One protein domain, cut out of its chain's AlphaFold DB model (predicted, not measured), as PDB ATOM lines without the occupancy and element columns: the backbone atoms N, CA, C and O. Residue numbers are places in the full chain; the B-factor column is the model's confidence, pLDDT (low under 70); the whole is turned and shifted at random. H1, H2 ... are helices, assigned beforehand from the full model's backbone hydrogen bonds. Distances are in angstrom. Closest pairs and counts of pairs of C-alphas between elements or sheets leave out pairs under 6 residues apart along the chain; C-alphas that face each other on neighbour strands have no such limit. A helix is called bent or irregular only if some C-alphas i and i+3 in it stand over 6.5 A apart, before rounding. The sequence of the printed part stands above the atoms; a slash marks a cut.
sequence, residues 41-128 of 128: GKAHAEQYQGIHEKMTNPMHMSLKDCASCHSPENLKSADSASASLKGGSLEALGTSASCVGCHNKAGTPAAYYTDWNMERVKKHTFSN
ATOM      1  N   GLY A  41      -2.005  15.284 -17.900       73.25
ATOM      2  CA  GLY A  41      -2.951  16.392 -17.811       73.25
ATOM      3  C   GLY A  41      -3.803  16.415 -16.544       73.25
ATOM      4  O   GLY A  41      -4.826  17.085 -16.538       73.25
ATOM      5  N   LYS A  42      -3.410  15.730 -15.463       79.44
ATOM      6  CA  LYS A  42      -4.178  15.694 -14.200       79.44
ATOM      7  C   LYS A  42      -4.470  17.077 -13.606       79.44
ATOM      8  O   LYS A  42      -5.538  17.260 -13.032       79.44
ATOM      9  N   ALA A  43      -3.575  18.050 -13.782       79.44
ATOM     10  CA  ALA A  43      -3.809  19.439 -13.381       79.44
ATOM     11  C   ALA A  43      -4.968  20.110 -14.154       79.44
ATOM     12  O   ALA A  43      -5.624  21.007 -13.630       79.44
ATOM     13  N   HIS A  44      -5.241  19.655 -15.381       81.62
ATOM     14  CA  HIS A  44      -6.215  20.229 -16.312       81.62
ATOM     15  C   HIS A  44      -6.954  19.133 -17.089       81.62
ATOM     16  O   HIS A  44      -6.928  19.110 -18.318       81.62
ATOM     17  N   ALA A  45      -7.576  18.189 -16.376       83.38
ATOM     18  CA  ALA A  45      -8.087  16.961 -16.987       83.38
ATOM     19  C   ALA A  45      -9.103  17.228 -18.112       83.38
ATOM     20  O   ALA A  45      -9.019  16.613 -19.172       83.38
ATOM     21  N   GLU A  46     -10.016  18.185 -17.922       85.19
ATOM     22  CA  GLU A  46     -11.007  18.548 -18.943       85.19
ATOM     23  C   GLU A  46     -10.364  19.185 -20.185       85.19
ATOM     24  O   GLU A  46     -10.720  18.840 -21.313       85.19
ATOM     25  N   GLN A  47      -9.398  20.089 -20.002       84.81
ATOM     26  CA  GLN A  47      -8.700  20.748 -21.108       84.81
ATOM     27  C   GLN A  47      -7.803  19.764 -21.860       84.81
ATOM     28  O   GLN A  47      -7.813  19.737 -23.088       84.81
ATOM     29  N   TYR A  48      -7.073  18.922 -21.125       84.88
ATOM     30  CA  TYR A  48      -6.239  17.864 -21.683       84.88
ATOM     31  C   TYR A  48      -7.079  16.898 -22.521       84.88
ATOM     32  O   TYR A  48      -6.729  16.611 -23.666       84.88
ATOM     33  N   GLN A  49      -8.225  16.459 -21.988       86.06
ATOM     34  CA  GLN A  49      -9.180  15.637 -22.727       86.06
ATOM     35  C   GLN A  49      -9.660  16.352 -23.995       86.06
ATOM     36  O   GLN A  49      -9.682  15.768 -25.076       86.06
ATOM     37  N   GLY A  50     -10.021  17.626 -23.880       85.75
ATOM     38  CA  GLY A  50     -10.449  18.442 -25.004       85.75
ATOM     39  C   GLY A  50      -9.434  18.492 -26.144       85.75
ATOM     40  O   GLY A  50      -9.738  18.134 -27.284       85.75
ATOM     41  N   ILE A  51      -8.198  18.865 -25.818       85.69
ATOM     42  CA  ILE A  51      -7.104  19.014 -26.782       85.69
ATOM     43  C   ILE A  51      -6.717  17.666 -27.397       85.69
ATOM     44  O   ILE A  51      -6.530  17.559 -28.611       85.69
ATOM     45  N   HIS A  52      -6.582  16.613 -26.594       83.31
ATOM     46  CA  HIS A  52      -6.056  15.351 -27.107       83.31
ATOM     47  C   HIS A  52      -7.128  14.450 -27.714       83.31
ATOM     48  O   HIS A  52      -6.872  13.856 -28.764       83.31
ATOM     49  N   GLU A  53      -8.328  14.405 -27.135       85.69
ATOM     50  CA  GLU A  53      -9.395  13.488 -27.554       85.69
ATOM     51  C   GLU A  53     -10.487  14.148 -28.402       85.69
ATOM     52  O   GLU A  53     -11.128  13.453 -29.189       85.69
ATOM     53  N   LYS A  54     -10.752  15.453 -28.244       86.25
ATOM     54  CA  LYS A  54     -11.902  16.114 -28.898       86.25
ATOM     55  C   LYS A  54     -11.527  17.022 -30.065       86.25
ATOM     56  O   LYS A  54     -12.322  17.173 -30.986       86.25
ATOM     57  N   MET A  55     -10.326  17.591 -30.077       86.06
ATOM     58  CA  MET A  55      -9.790  18.346 -31.212       86.06
ATOM     59  C   MET A  55      -9.320  17.370 -32.302       86.06
ATOM     60  O   MET A  55      -8.137  17.077 -32.433       86.06
ATOM     61  N   THR A  56     -10.247  16.779 -33.053       86.50
ATOM     62  CA  THR A  56      -9.936  15.680 -33.989       86.50
ATOM     63  C   THR A  56      -9.592  16.128 -35.406       86.50
ATOM     64  O   THR A  56      -9.070  15.327 -36.176       86.50
ATOM     65  N   ASN A  57      -9.860  17.385 -35.769       85.88
ATOM     66  CA  ASN A  57      -9.547  17.895 -37.102       85.88
ATOM     67  C   ASN A  57      -8.013  17.897 -37.337       85.88
ATOM     68  O   ASN A  57      -7.280  18.515 -36.559       85.88
ATOM     69  N   PRO A  58      -7.500  17.250 -38.403       87.00
ATOM     70  CA  PRO A  58      -6.065  17.161 -38.677       87.00
ATOM     71  C   PRO A  58      -5.344  18.510 -38.809       87.00
ATOM     72  O   PRO A  58      -4.169  18.607 -38.460       87.00
ATOM     73  N   MET A  59      -6.037  19.562 -39.259       85.69
ATOM     74  CA  MET A  59      -5.463  20.909 -39.405       85.69
ATOM     75  C   MET A  59      -5.077  21.537 -38.058       85.69
ATOM     76  O   MET A  59      -4.250  22.439 -38.002       85.69
ATOM     77  N   HIS A  60      -5.655  21.032 -36.969       85.81
ATOM     78  CA  HIS A  60      -5.434  21.496 -35.608       85.81
ATOM     79  C   HIS A  60      -4.315  20.735 -34.874       85.81
ATOM     80  O   HIS A  60      -3.970  21.091 -33.752       85.81
ATOM     81  N   MET A  61      -3.735  19.683 -35.464       84.94
ATOM     82  CA  MET A  61      -2.828  18.774 -34.747       84.94
ATOM     83  C   MET A  61      -1.541  19.437 -34.251       84.94
ATOM     84  O   MET A  61      -1.049  19.071 -33.187       84.94
ATOM     85  N   SER A  62      -1.020  20.427 -34.978       83.38
ATOM     86  CA  SER A  62       0.146  21.216 -34.553       83.38
ATOM     87  C   SER A  62      -0.175  22.255 -33.477       83.38
ATOM     88  O   SER A  62       0.742  22.869 -32.952       83.38
ATOM     89  N   LEU A  63      -1.457  22.451 -33.159       83.88
ATOM     90  CA  LEU A  63      -1.945  23.395 -32.152       83.88
ATOM     91  C   LEU A  63      -2.400  22.679 -30.871       83.88
ATOM     92  O   LEU A  63      -3.008  23.293 -29.995       83.88
ATOM     93  N   LYS A  64      -2.129  21.369 -30.751       84.12
ATOM     94  CA  LYS A  64      -2.477  20.538 -29.589       84.12
ATOM     95  C   LYS A  64      -1.511  20.706 -28.417       84.12
ATOM     96  O   LYS A  64      -1.077  19.731 -27.802       84.12
ATOM     97  N   ASP A  65      -1.188  21.947 -28.096       81.31
ATOM     98  CA  ASP A  65      -0.440  22.299 -26.903       81.31
ATOM     99  C   ASP A  65      -1.057  23.529 -26.233       81.31
ATOM    100  O   ASP A  65      -1.730  24.353 -26.856       81.31
ATOM    101  N   CYS A  66      -0.846  23.652 -24.925       83.06
ATOM    102  CA  CYS A  66      -1.395  24.770 -24.166       83.06
ATOM    103  C   CYS A  66      -0.819  26.110 -24.662       83.06
ATOM    104  O   CYS A  66      -1.525  27.114 -24.687       83.06
ATOM    105  N   ALA A  67       0.453  26.124 -25.076       84.69
ATOM    106  CA  ALA A  67       1.188  27.323 -25.484       84.69
ATOM    107  C   ALA A  67       0.729  27.901 -26.836       84.69
ATOM    108  O   ALA A  67       1.070  29.034 -27.180       84.69
ATOM    109  N   SER A  68      -0.056  27.156 -27.612       85.25
ATOM    110  CA  SER A  68      -0.648  27.601 -28.868       85.25
ATOM    111  C   SER A  68      -1.724  28.645 -28.598       85.25
ATOM    112  O   SER A  68      -1.713  29.701 -29.232       85.25
ATOM    113  N   CYS A  69      -2.556  28.406 -27.581       85.44
ATOM    114  CA  CYS A  69      -3.663  29.281 -27.188       85.44
ATOM    115  C   CYS A  69      -3.314  30.216 -26.024       85.44
ATOM    116  O   CYS A  69      -3.841  31.326 -25.940       85.44
ATOM    117  N   HIS A  70      -2.419  29.783 -25.140       86.88
ATOM    118  CA  HIS A  70      -2.066  30.504 -23.926       86.88
ATOM    119  C   HIS A  70      -0.647  31.060 -23.979       86.88
ATOM    120  O   HIS A  70       0.250  30.514 -24.622       86.88
ATOM    121  N   SER A  71      -0.447  32.164 -23.274       86.81
ATOM    122  CA  SER A  71       0.871  32.725 -23.020       86.81
ATOM    123  C   SER A  71       1.525  31.981 -21.837       86.81
ATOM    124  O   SER A  71       0.892  31.861 -20.782       86.81
ATOM    125  N   PRO A  72       2.766  31.466 -21.968       84.25
ATOM    126  CA  PRO A  72       3.471  30.815 -20.861       84.25
ATOM    127  C   PRO A  72       3.661  31.726 -19.645       84.25
ATOM    128  O   PRO A  72       3.553  31.271 -18.508       84.25
ATOM    129  N   GLU A  73       3.934  33.011 -19.870       82.69
ATOM    130  CA  GLU A  73       4.045  34.007 -18.808       82.69
ATOM    131  C   GLU A  73       2.711  34.242 -18.091       82.69
ATOM    132  O   GLU A  73       2.687  34.269 -16.857       82.69
ATOM    133  N   ASN A  74       1.596  34.295 -18.823       86.62
ATOM    134  CA  ASN A  74       0.287  34.472 -18.201       86.62
ATOM    135  C   ASN A  74      -0.181  33.205 -17.474       86.62
ATOM    136  O   ASN A  74      -0.780  33.307 -16.410       86.62
ATOM    137  N   LEU A  75       0.126  32.004 -17.979       82.25
ATOM    138  CA  LEU A  75      -0.237  30.738 -17.320       82.25
ATOM    139  C   LEU A  75       0.296  30.626 -15.884       82.25
ATOM    140  O   LEU A  75      -0.329  29.970 -15.057       82.25
ATOM    141  N   LYS A  76       1.420  31.280 -15.573       81.12
ATOM    142  CA  LYS A  76       2.021  31.252 -14.231       81.12
ATOM    143  C   LYS A  76       1.245  32.049 -13.186       81.12
ATOM    144  O   LYS A  76       1.428  31.806 -11.997       81.12
ATOM    145  N   SER A  77       0.460  33.039 -13.606       80.25
ATOM    146  CA  SER A  77      -0.120  34.046 -12.703       80.25
ATOM    147  C   SER A  77      -1.593  34.358 -12.965       80.25
ATOM    148  O   SER A  77      -2.197  35.103 -12.197       80.25
ATOM    149  N   ALA A  78      -2.180  33.792 -14.019       84.50
ATOM    150  CA  ALA A  78      -3.570  34.013 -14.378       84.50
ATOM    151  C   ALA A  78      -4.526  33.473 -13.305       84.50
ATOM    152  O   ALA A  78      -4.453  32.318 -12.892       84.50
ATOM    153  N   ASP A  79      -5.481  34.311 -12.922       83.62
ATOM    154  CA  ASP A  79      -6.598  33.998 -12.028       83.62
ATOM    155  C   ASP A  79      -7.809  33.400 -12.766       83.62
ATOM    156  O   ASP A  79      -8.782  32.956 -12.154       83.62
ATOM    157  N   SER A  80      -7.760  33.385 -14.097       82.38
ATOM    158  CA  SER A  80      -8.844  32.955 -14.968       82.38
ATOM    159  C   SER A  80      -8.318  32.375 -16.281       82.38
ATOM    160  O   SER A  80      -7.207  32.665 -16.732       82.38
ATOM    161  N   ALA A  81      -9.149  31.564 -16.942       76.81
ATOM    162  CA  ALA A  81      -8.804  31.001 -18.246       76.81
ATOM    163  C   ALA A  81      -8.529  32.109 -19.278       76.81
ATOM    164  O   ALA A  81      -7.523  32.044 -19.977       76.81
ATOM    165  N   SER A  82      -9.358  33.158 -19.320       81.94
ATOM    166  CA  SER A  82      -9.204  34.274 -20.261       81.94
ATOM    167  C   SER A  82      -7.917  35.070 -20.044       81.94
ATOM    168  O   SER A  82      -7.261  35.418 -21.020       81.94
ATOM    169  N   ALA A  83      -7.505  35.293 -18.788       87.81
ATOM    170  CA  ALA A  83      -6.270  36.014 -18.474       87.81
ATOM    171  C   ALA A  83      -5.012  35.304 -19.003       87.81
ATOM    172  O   ALA A  83      -4.022  35.953 -19.339       87.81
ATOM    173  N   SER A  84      -5.053  33.974 -19.139       88.94
ATOM    174  CA  SER A  84      -3.944  33.215 -19.726       88.94
ATOM    175  C   SER A  84      -3.970  33.126 -21.253       88.94
ATOM    176  O   SER A  84      -2.963  32.726 -21.838       88.94
ATOM    177  N   LEU A  85      -5.070  33.499 -21.917       88.81
ATOM    178  CA  LEU A  85      -5.172  33.448 -23.378       88.81
ATOM    179  C   LEU A  85      -4.266  34.483 -24.042       88.81
ATOM    180  O   LEU A  85      -4.130  35.618 -23.577       88.81
ATOM    181  N   LYS A  86      -3.715  34.129 -25.205       88.31
ATOM    182  CA  LYS A  86      -3.095  35.112 -26.098       88.31
ATOM    183  C   LYS A  86      -4.152  36.125 -26.532       88.31
ATOM    184  O   LYS A  86      -5.165  35.762 -27.121       88.31
ATOM    185  N   GLY A  87      -3.916  37.394 -26.210       86.88
ATOM    186  CA  GLY A  87      -4.872  38.474 -26.459       86.88
ATOM    187  C   GLY A  87      -5.942  38.657 -25.372       86.88
ATOM    188  O   GLY A  87      -6.758  39.564 -25.488       86.88
ATOM    189  N   GLY A  88      -5.935  37.850 -24.304       87.69
ATOM    190  CA  GLY A  88      -6.734  38.082 -23.090       87.69
ATOM    191  C   GLY A  88      -8.233  37.764 -23.184       87.69
ATOM    192  O   GLY A  88      -8.955  37.936 -22.203       87.69
ATOM    193  N   SER A  89      -8.733  37.304 -24.334       87.94
ATOM    194  CA  SER A  89     -10.138  36.918 -24.513       87.94
ATOM    195  C   SER A  89     -10.316  35.881 -25.625       87.94
ATOM    196  O   SER A  89      -9.415  35.658 -26.435       87.94
ATOM    197  N   LEU A  90     -11.498  35.258 -25.687       84.75
ATOM    198  CA  LEU A  90     -11.856  34.348 -26.783       84.75
ATOM    199  C   LEU A  90     -11.891  35.057 -28.135       84.75
ATOM    200  O   LEU A  90     -11.417  34.517 -29.127       84.75
ATOM    201  N   GLU A  91     -12.435  36.272 -28.160       85.88
ATOM    202  CA  GLU A  91     -12.514  37.083 -29.371       85.88
ATOM    203  C   GLU A  91     -11.113  37.473 -29.866       85.88
ATOM    204  O   GLU A  91     -10.814  37.375 -31.057       85.88
ATOM    205  N   ALA A  92     -10.209  37.830 -28.950       86.69
ATOM    206  CA  ALA A  92      -8.825  38.142 -29.283       86.69
ATOM    207  C   ALA A  92      -8.037  36.905 -29.756       86.69
ATOM    208  O   ALA A  92      -7.264  36.988 -30.709       86.69
ATOM    209  N   LEU A  93      -8.259  35.733 -29.150       86.56
ATOM    210  CA  LEU A  93      -7.654  34.486 -29.627       86.56
ATOM    211  C   LEU A  93      -8.183  34.106 -31.020       86.56
ATOM    212  O   LEU A  93      -7.407  33.736 -31.903       86.56
ATOM    213  N   GLY A  94      -9.497  34.215 -31.223       84.12
ATOM    214  CA  GLY A  94     -10.166  33.911 -32.487       84.12
ATOM    215  C   GLY A  94      -9.720  34.805 -33.643       84.12
ATOM    216  O   GLY A  94      -9.636  34.358 -34.785       84.12
ATOM    217  N   THR A  95      -9.350  36.049 -33.331       86.88
ATOM    218  CA  THR A  95      -8.751  37.001 -34.279       86.88
ATOM    219  C   THR A  95      -7.244  36.820 -34.467       86.88
ATOM    220  O   THR A  95      -6.647  37.532 -35.277       86.88
ATOM    221  N   SER A  96      -6.606  35.871 -33.771       88.06
ATOM    222  CA  SER A  96      -5.174  35.625 -33.935       88.06
ATOM    223  C   SER A  96      -4.839  35.204 -35.368       88.06
ATOM    224  O   SER A  96      -5.598  34.490 -36.031       88.06
ATOM    225  N   ALA A  97      -3.658  35.616 -35.838       86.50
ATOM    226  CA  ALA A  97      -3.184  35.309 -37.188       86.50
ATOM    227  C   ALA A  97      -3.172  33.795 -37.482       86.50
ATOM    228  O   ALA A  97      -3.442  33.382 -38.608       86.50
ATOM    229  N   SER A  98      -2.922  32.973 -36.458       86.12
ATOM    230  CA  SER A  98      -2.913  31.512 -36.554       86.12
ATOM    231  C   SER A  98      -4.290  30.908 -36.851       86.12
ATOM    232  O   SER A  98      -4.364  29.833 -37.438       86.12
ATOM    233  N   CYS A  99      -5.376  31.577 -36.452       86.75
ATOM    234  CA  CYS A  99      -6.741  31.064 -36.585       86.75
ATOM    235  C   CYS A  99      -7.501  31.734 -37.736       86.75
ATOM    236  O   CYS A  99      -8.234  31.059 -38.459       86.75
ATOM    237  N   VAL A 100      -7.304  33.042 -37.940       89.31
ATOM    238  CA  VAL A 100      -8.101  33.860 -38.869       89.31
ATOM    239  C   VAL A 100      -7.962  33.437 -40.334       89.31
ATOM    240  O   VAL A 100      -8.874  33.666 -41.121       89.31
ATOM    241  N   GLY A 101      -6.864  32.773 -40.709       87.50
ATOM    242  CA  GLY A 101      -6.710  32.213 -42.055       87.50
ATOM    243  C   GLY A 101      -7.801  31.191 -42.401       87.50
ATOM    244  O   GLY A 101      -8.277  31.164 -43.534       87.50
ATOM    245  N   CYS A 102      -8.249  30.410 -41.414       89.38
ATOM    246  CA  CYS A 102      -9.286  29.390 -41.582       89.38
ATOM    247  C   CYS A 102     -10.647  29.825 -41.008       89.38
ATOM    248  O   CYS A 102     -11.682  29.545 -41.609       89.38
ATOM    249  N   HIS A 103     -10.639  30.525 -39.868       87.62
ATOM    250  CA  HIS A 103     -11.811  30.936 -39.088       87.62
ATOM    251  C   HIS A 103     -12.126  32.430 -39.262       87.62
ATOM    252  O   HIS A 103     -12.109  33.199 -38.305       87.62
ATOM    253  N   ASN A 104     -12.387  32.882 -40.489       87.75
ATOM    254  CA  ASN A 104     -12.640  34.302 -40.780       87.75
ATOM    255  C   ASN A 104     -14.133  34.678 -40.777       87.75
ATOM    256  O   ASN A 104     -15.013  33.824 -40.692       87.75
ATOM    257  N   LYS A 105     -14.406  35.985 -40.918       87.62
ATOM    258  CA  LYS A 105     -15.757  36.582 -40.990       87.62
ATOM    259  C   LYS A 105     -16.662  35.982 -42.062       87.62
ATOM    260  O   LYS A 105     -17.876  36.036 -41.911       87.62
ATOM    261  N   ALA A 106     -16.091  35.441 -43.136       88.94
ATOM    262  CA  ALA A 106     -16.849  34.798 -44.201       88.94
ATOM    263  C   ALA A 106     -17.188  33.328 -43.888       88.94
ATOM    264  O   ALA A 106     -17.860  32.681 -44.688       88.94
ATOM    265  N   GLY A 107     -16.708  32.777 -42.765       86.69
ATOM    266  CA  GLY A 107     -16.960  31.392 -42.367       86.69
ATOM    267  C   GLY A 107     -16.380  30.355 -43.335       86.69
ATOM    268  O   GLY A 107     -16.861  29.226 -43.378       86.69
ATOM    269  N   THR A 108     -15.391  30.739 -44.150       85.44
ATOM    270  CA  THR A 108     -14.828  29.895 -45.212       85.44
ATOM    271  C   THR A 108     -13.300  29.896 -45.125       85.44
ATOM    272  O   THR A 108     -12.716  30.977 -45.175       85.44
ATOM    273  N   PRO A 109     -12.618  28.739 -45.048       87.31
ATOM    274  CA  PRO A 109     -13.153  27.377 -45.151       87.31
ATOM    275  C   PRO A 109     -13.842  26.852 -43.884       87.31
ATOM    276  O   PRO A 109     -14.496  25.815 -43.960       87.31
ATOM    277  N   ALA A 110     -13.697  27.516 -42.736       87.50
ATOM    278  CA  ALA A 110     -14.264  27.058 -41.474       87.50
ATOM    279  C   ALA A 110     -15.111  28.140 -40.800       87.50
ATOM    280  O   ALA A 110     -14.932  29.334 -41.044       87.50
ATOM    281  N   ALA A 111     -16.003  27.696 -39.911       86.69
ATOM    282  CA  ALA A 111     -16.903  28.558 -39.152       86.69
ATOM    283  C   ALA A 111     -16.180  29.748 -38.504       86.69
ATOM    284  O   ALA A 111     -15.021  29.650 -38.086       86.69
ATOM    285  N   TYR A 112     -16.897  30.863 -38.414       88.25
ATOM    286  CA  TYR A 112     -16.360  32.122 -37.927       88.25
ATOM    287  C   TYR A 112     -15.973  32.032 -36.441       88.25
ATOM    288  O   TYR A 112     -16.642  31.372 -35.645       88.25
ATOM    289  N   TYR A 113     -14.884  32.699 -36.045       83.56
ATOM    290  CA  TYR A 113     -14.337  32.598 -34.688       83.56
ATOM    291  C   TYR A 113     -15.293  33.075 -33.582       83.56
ATOM    292  O   TYR A 113     -15.125  32.689 -32.427       83.56
ATOM    293  N   THR A 114     -16.303  33.895 -33.893       82.12
ATOM    294  CA  THR A 114     -17.284  34.347 -32.887       82.12
ATOM    295  C   THR A 114     -18.207  33.231 -32.407       82.12
ATOM    296  O   THR A 114     -18.883  33.406 -31.398       82.12
ATOM    297  N   ASP A 115     -18.224  32.079 -33.080       79.31
ATOM    298  CA  ASP A 115     -19.006  30.910 -32.659       79.31
ATOM    299  C   ASP A 115     -18.360  30.166 -31.471       79.31
ATOM    300  O   ASP A 115     -18.892  29.170 -30.964       79.31
ATOM    301  N   TRP A 116     -17.185  30.616 -31.020       82.50
ATOM    302  CA  TRP A 116     -16.496  30.065 -29.861       82.50
ATOM    303  C   TRP A 116     -17.167  30.535 -28.570       82.50
ATOM    304  O   TRP A 116     -17.222  31.723 -28.267       82.50
ATOM    305  N   ASN A 117     -17.644  29.584 -27.769       82.19
ATOM    306  CA  ASN A 117     -18.208  29.847 -26.447       82.19
ATOM    307  C   ASN A 117     -17.382  29.165 -25.348       82.19
ATOM    308  O   ASN A 117     -16.542  28.304 -25.620       82.19
ATOM    309  N   MET A 118     -17.644  29.535 -24.093       78.25
ATOM    310  CA  MET A 118     -16.892  29.010 -22.950       78.25
ATOM    311  C   MET A 118     -17.001  27.492 -22.795       78.25
ATOM    312  O   MET A 118     -16.024  26.873 -22.393       78.25
ATOM    313  N   GLU A 119     -18.128  26.871 -23.152       81.94
ATOM    314  CA  GLU A 119     -18.261  25.409 -23.105       81.94
ATOM    315  C   GLU A 119     -17.328  24.724 -24.107       81.94
ATOM    316  O   GLU A 119     -16.635  23.765 -23.761       81.94
ATOM    317  N   ARG A 120     -17.263  25.242 -25.339       79.62
ATOM    318  CA  ARG A 120     -16.362  24.732 -26.376       79.62
ATOM    319  C   ARG A 120     -14.910  24.961 -26.014       79.62
ATOM    320  O   ARG A 120     -14.104  24.063 -26.196       79.62
ATOM    321  N   VAL A 121     -14.572  26.123 -25.469       79.56
ATOM    322  CA  VAL A 121     -13.180  26.463 -25.160       79.56
ATOM    323  C   VAL A 121     -12.700  25.740 -23.906       79.56
ATOM    324  O   VAL A 121     -11.621  25.166 -23.934       79.56
ATOM    325  N   LYS A 122     -13.512  25.652 -22.841       79.00
ATOM    326  CA  LYS A 122     -13.186  24.849 -21.646       79.00
ATOM    327  C   LYS A 122     -12.873  23.403 -22.036       79.00
ATOM    328  O   LYS A 122     -11.867  22.846 -21.607       79.00
ATOM    329  N   LYS A 123     -13.694  22.832 -22.923       81.50
ATOM    330  CA  LYS A 123     -13.532  21.474 -23.465       81.50
ATOM    331  C   LYS A 123     -12.656  21.408 -24.719       81.50
ATOM    332  O   LYS A 123     -12.594  20.345 -25.323       81.50
ATOM    333  N   HIS A 124     -12.029  22.508 -25.136       82.12
ATOM    334  CA  HIS A 124     -11.194  22.624 -26.338       82.12
ATOM    335  C   HIS A 124     -11.767  21.912 -27.584       82.12
ATOM    336  O   HIS A 124     -11.063  21.206 -28.305       82.12
ATOM    337  N   THR A 125     -13.071  22.068 -27.833       78.50
ATOM    338  CA  THR A 125     -13.769  21.476 -28.977       78.50
ATOM    339  C   THR A 125     -13.833  22.449 -30.153       78.50
ATOM    340  O   THR A 125     -14.547  23.460 -30.161       78.50
ATOM    341  N   PHE A 126     -13.098  22.110 -31.204       74.44
ATOM    342  CA  PHE A 126     -13.066  22.867 -32.449       74.44
ATOM    343  C   PHE A 126     -14.002  22.231 -33.472       74.44
ATOM    344  O   PHE A 126     -14.339  21.052 -33.376       74.44
ATOM    345  N   SER A 127     -14.497  23.038 -34.407       68.62
ATOM    346  CA  SER A 127     -15.388  22.552 -35.462       68.62
ATOM    347  C   SER A 127     -14.636  21.520 -36.303       68.62
ATOM    348  O   SER A 127     -13.445  21.707 -36.568       68.62
ATOM    349  N   ASN A 128     -15.317  20.440 -36.685       55.94
ATOM    350  CA  ASN A 128     -14.788  19.497 -37.668       55.94
ATOM    351  C   ASN A 128     -14.844  20.108 -39.061       55.94
ATOM    352  O   ASN A 128     -15.888  20.721 -39.375       55.94
TER     353      ASN A 128
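This is residues 41 to 128 of the 128 residues of the protein "Mono/diheme cytochrome c family protein" of Desulfurispira natronophila (UniProt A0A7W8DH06). What does this domain look like? The chain makes two sides with a gap between them: H1 with H2 after it forms one side, and a run of short helices, H4, H5, H6 and H7, forms the opposite side. H3 and H8 lie between the two sides at opposite edges, and a long loop, residues 101 to 117, reaches out to one end of the longest axis and comes back to H8. What is it made of and how large is it? The printed part has 88 residues with eight named helices, H1 to H8 in order, and no named strand, an all helix class. It is compact, with a radius of gyration of the C-alphas of 12.5 A and spans of 35 by 25 by 22 A.

What does the first helix meet? H1, residues 41 to 54, only just touches H8, residues 118 to 122, with 3 pairs of C-alphas within 8 A. H1 does so with residues 46 to 50 alone, and the closest C-alphas, those of Gln 47 and Lys 122, are 6.1 A apart. What follows H1? H2, residues 58 to 63, is apart from H1. H2 is close but not clearly touching to H3, residues 66 to 69, with the closest C-alphas, those of Leu 63 and Cys 69, 7.9 A apart. H3 and H4, residues 72 to 75, meet only through their link. How does the opposite side run on? H4 touches H5, residues 81 to 84, with the closest C-alphas, those of Asn 74 and Ser 84, 4.7 A apart. H5 and H6, residues 90 to 94, are close but not clearly touching, with the closest C-alphas, those of Ser 82 and Leu 90, 7.0 A apart. H6 and H7, residues 97 to 100, are also close but not clearly touching, at 6.7 A between the closest C-alphas, those of Gly 94 and Val 100. What do the backbones show? Every O i to N i+4 pair is within hydrogen-bond range in H6 and H8, against 8 of 10 in H1. H2 has 0 of 2 such pairs, but 2 of 3 O i to N i+3 pairs, within range. H3, H4, H5 and H7 are too short for an O i to N i+4 pair.

Where does the first helix lie? H1 begins at C-alpha 41 (-2.951, 16.392, -17.811) and measures 14.3 A from first to last C-alpha. It is irregular, with C-alphas 43 and 46 9.1 A apart. What of the next and the last? H2 measures 9.9 A and is irregular too, with C-alphas 59 and 62 7.4 A apart. H8 ends at C-alpha 122 (-13.186, 24.849, -21.646).

How far does it reach, and is it cut? The two C-alphas farthest apart, those of Lys 42 and Ala 106, are 37.8 A apart. The printed part has no cut and ends at residue 128, the chain's last. Which link is long, and where is confidence low? The link from H7 to H8, 17 residues, is long, and the other links are tight. The mean pLDDT of the printed part is 83.9, with residues 127 to 128 under 70.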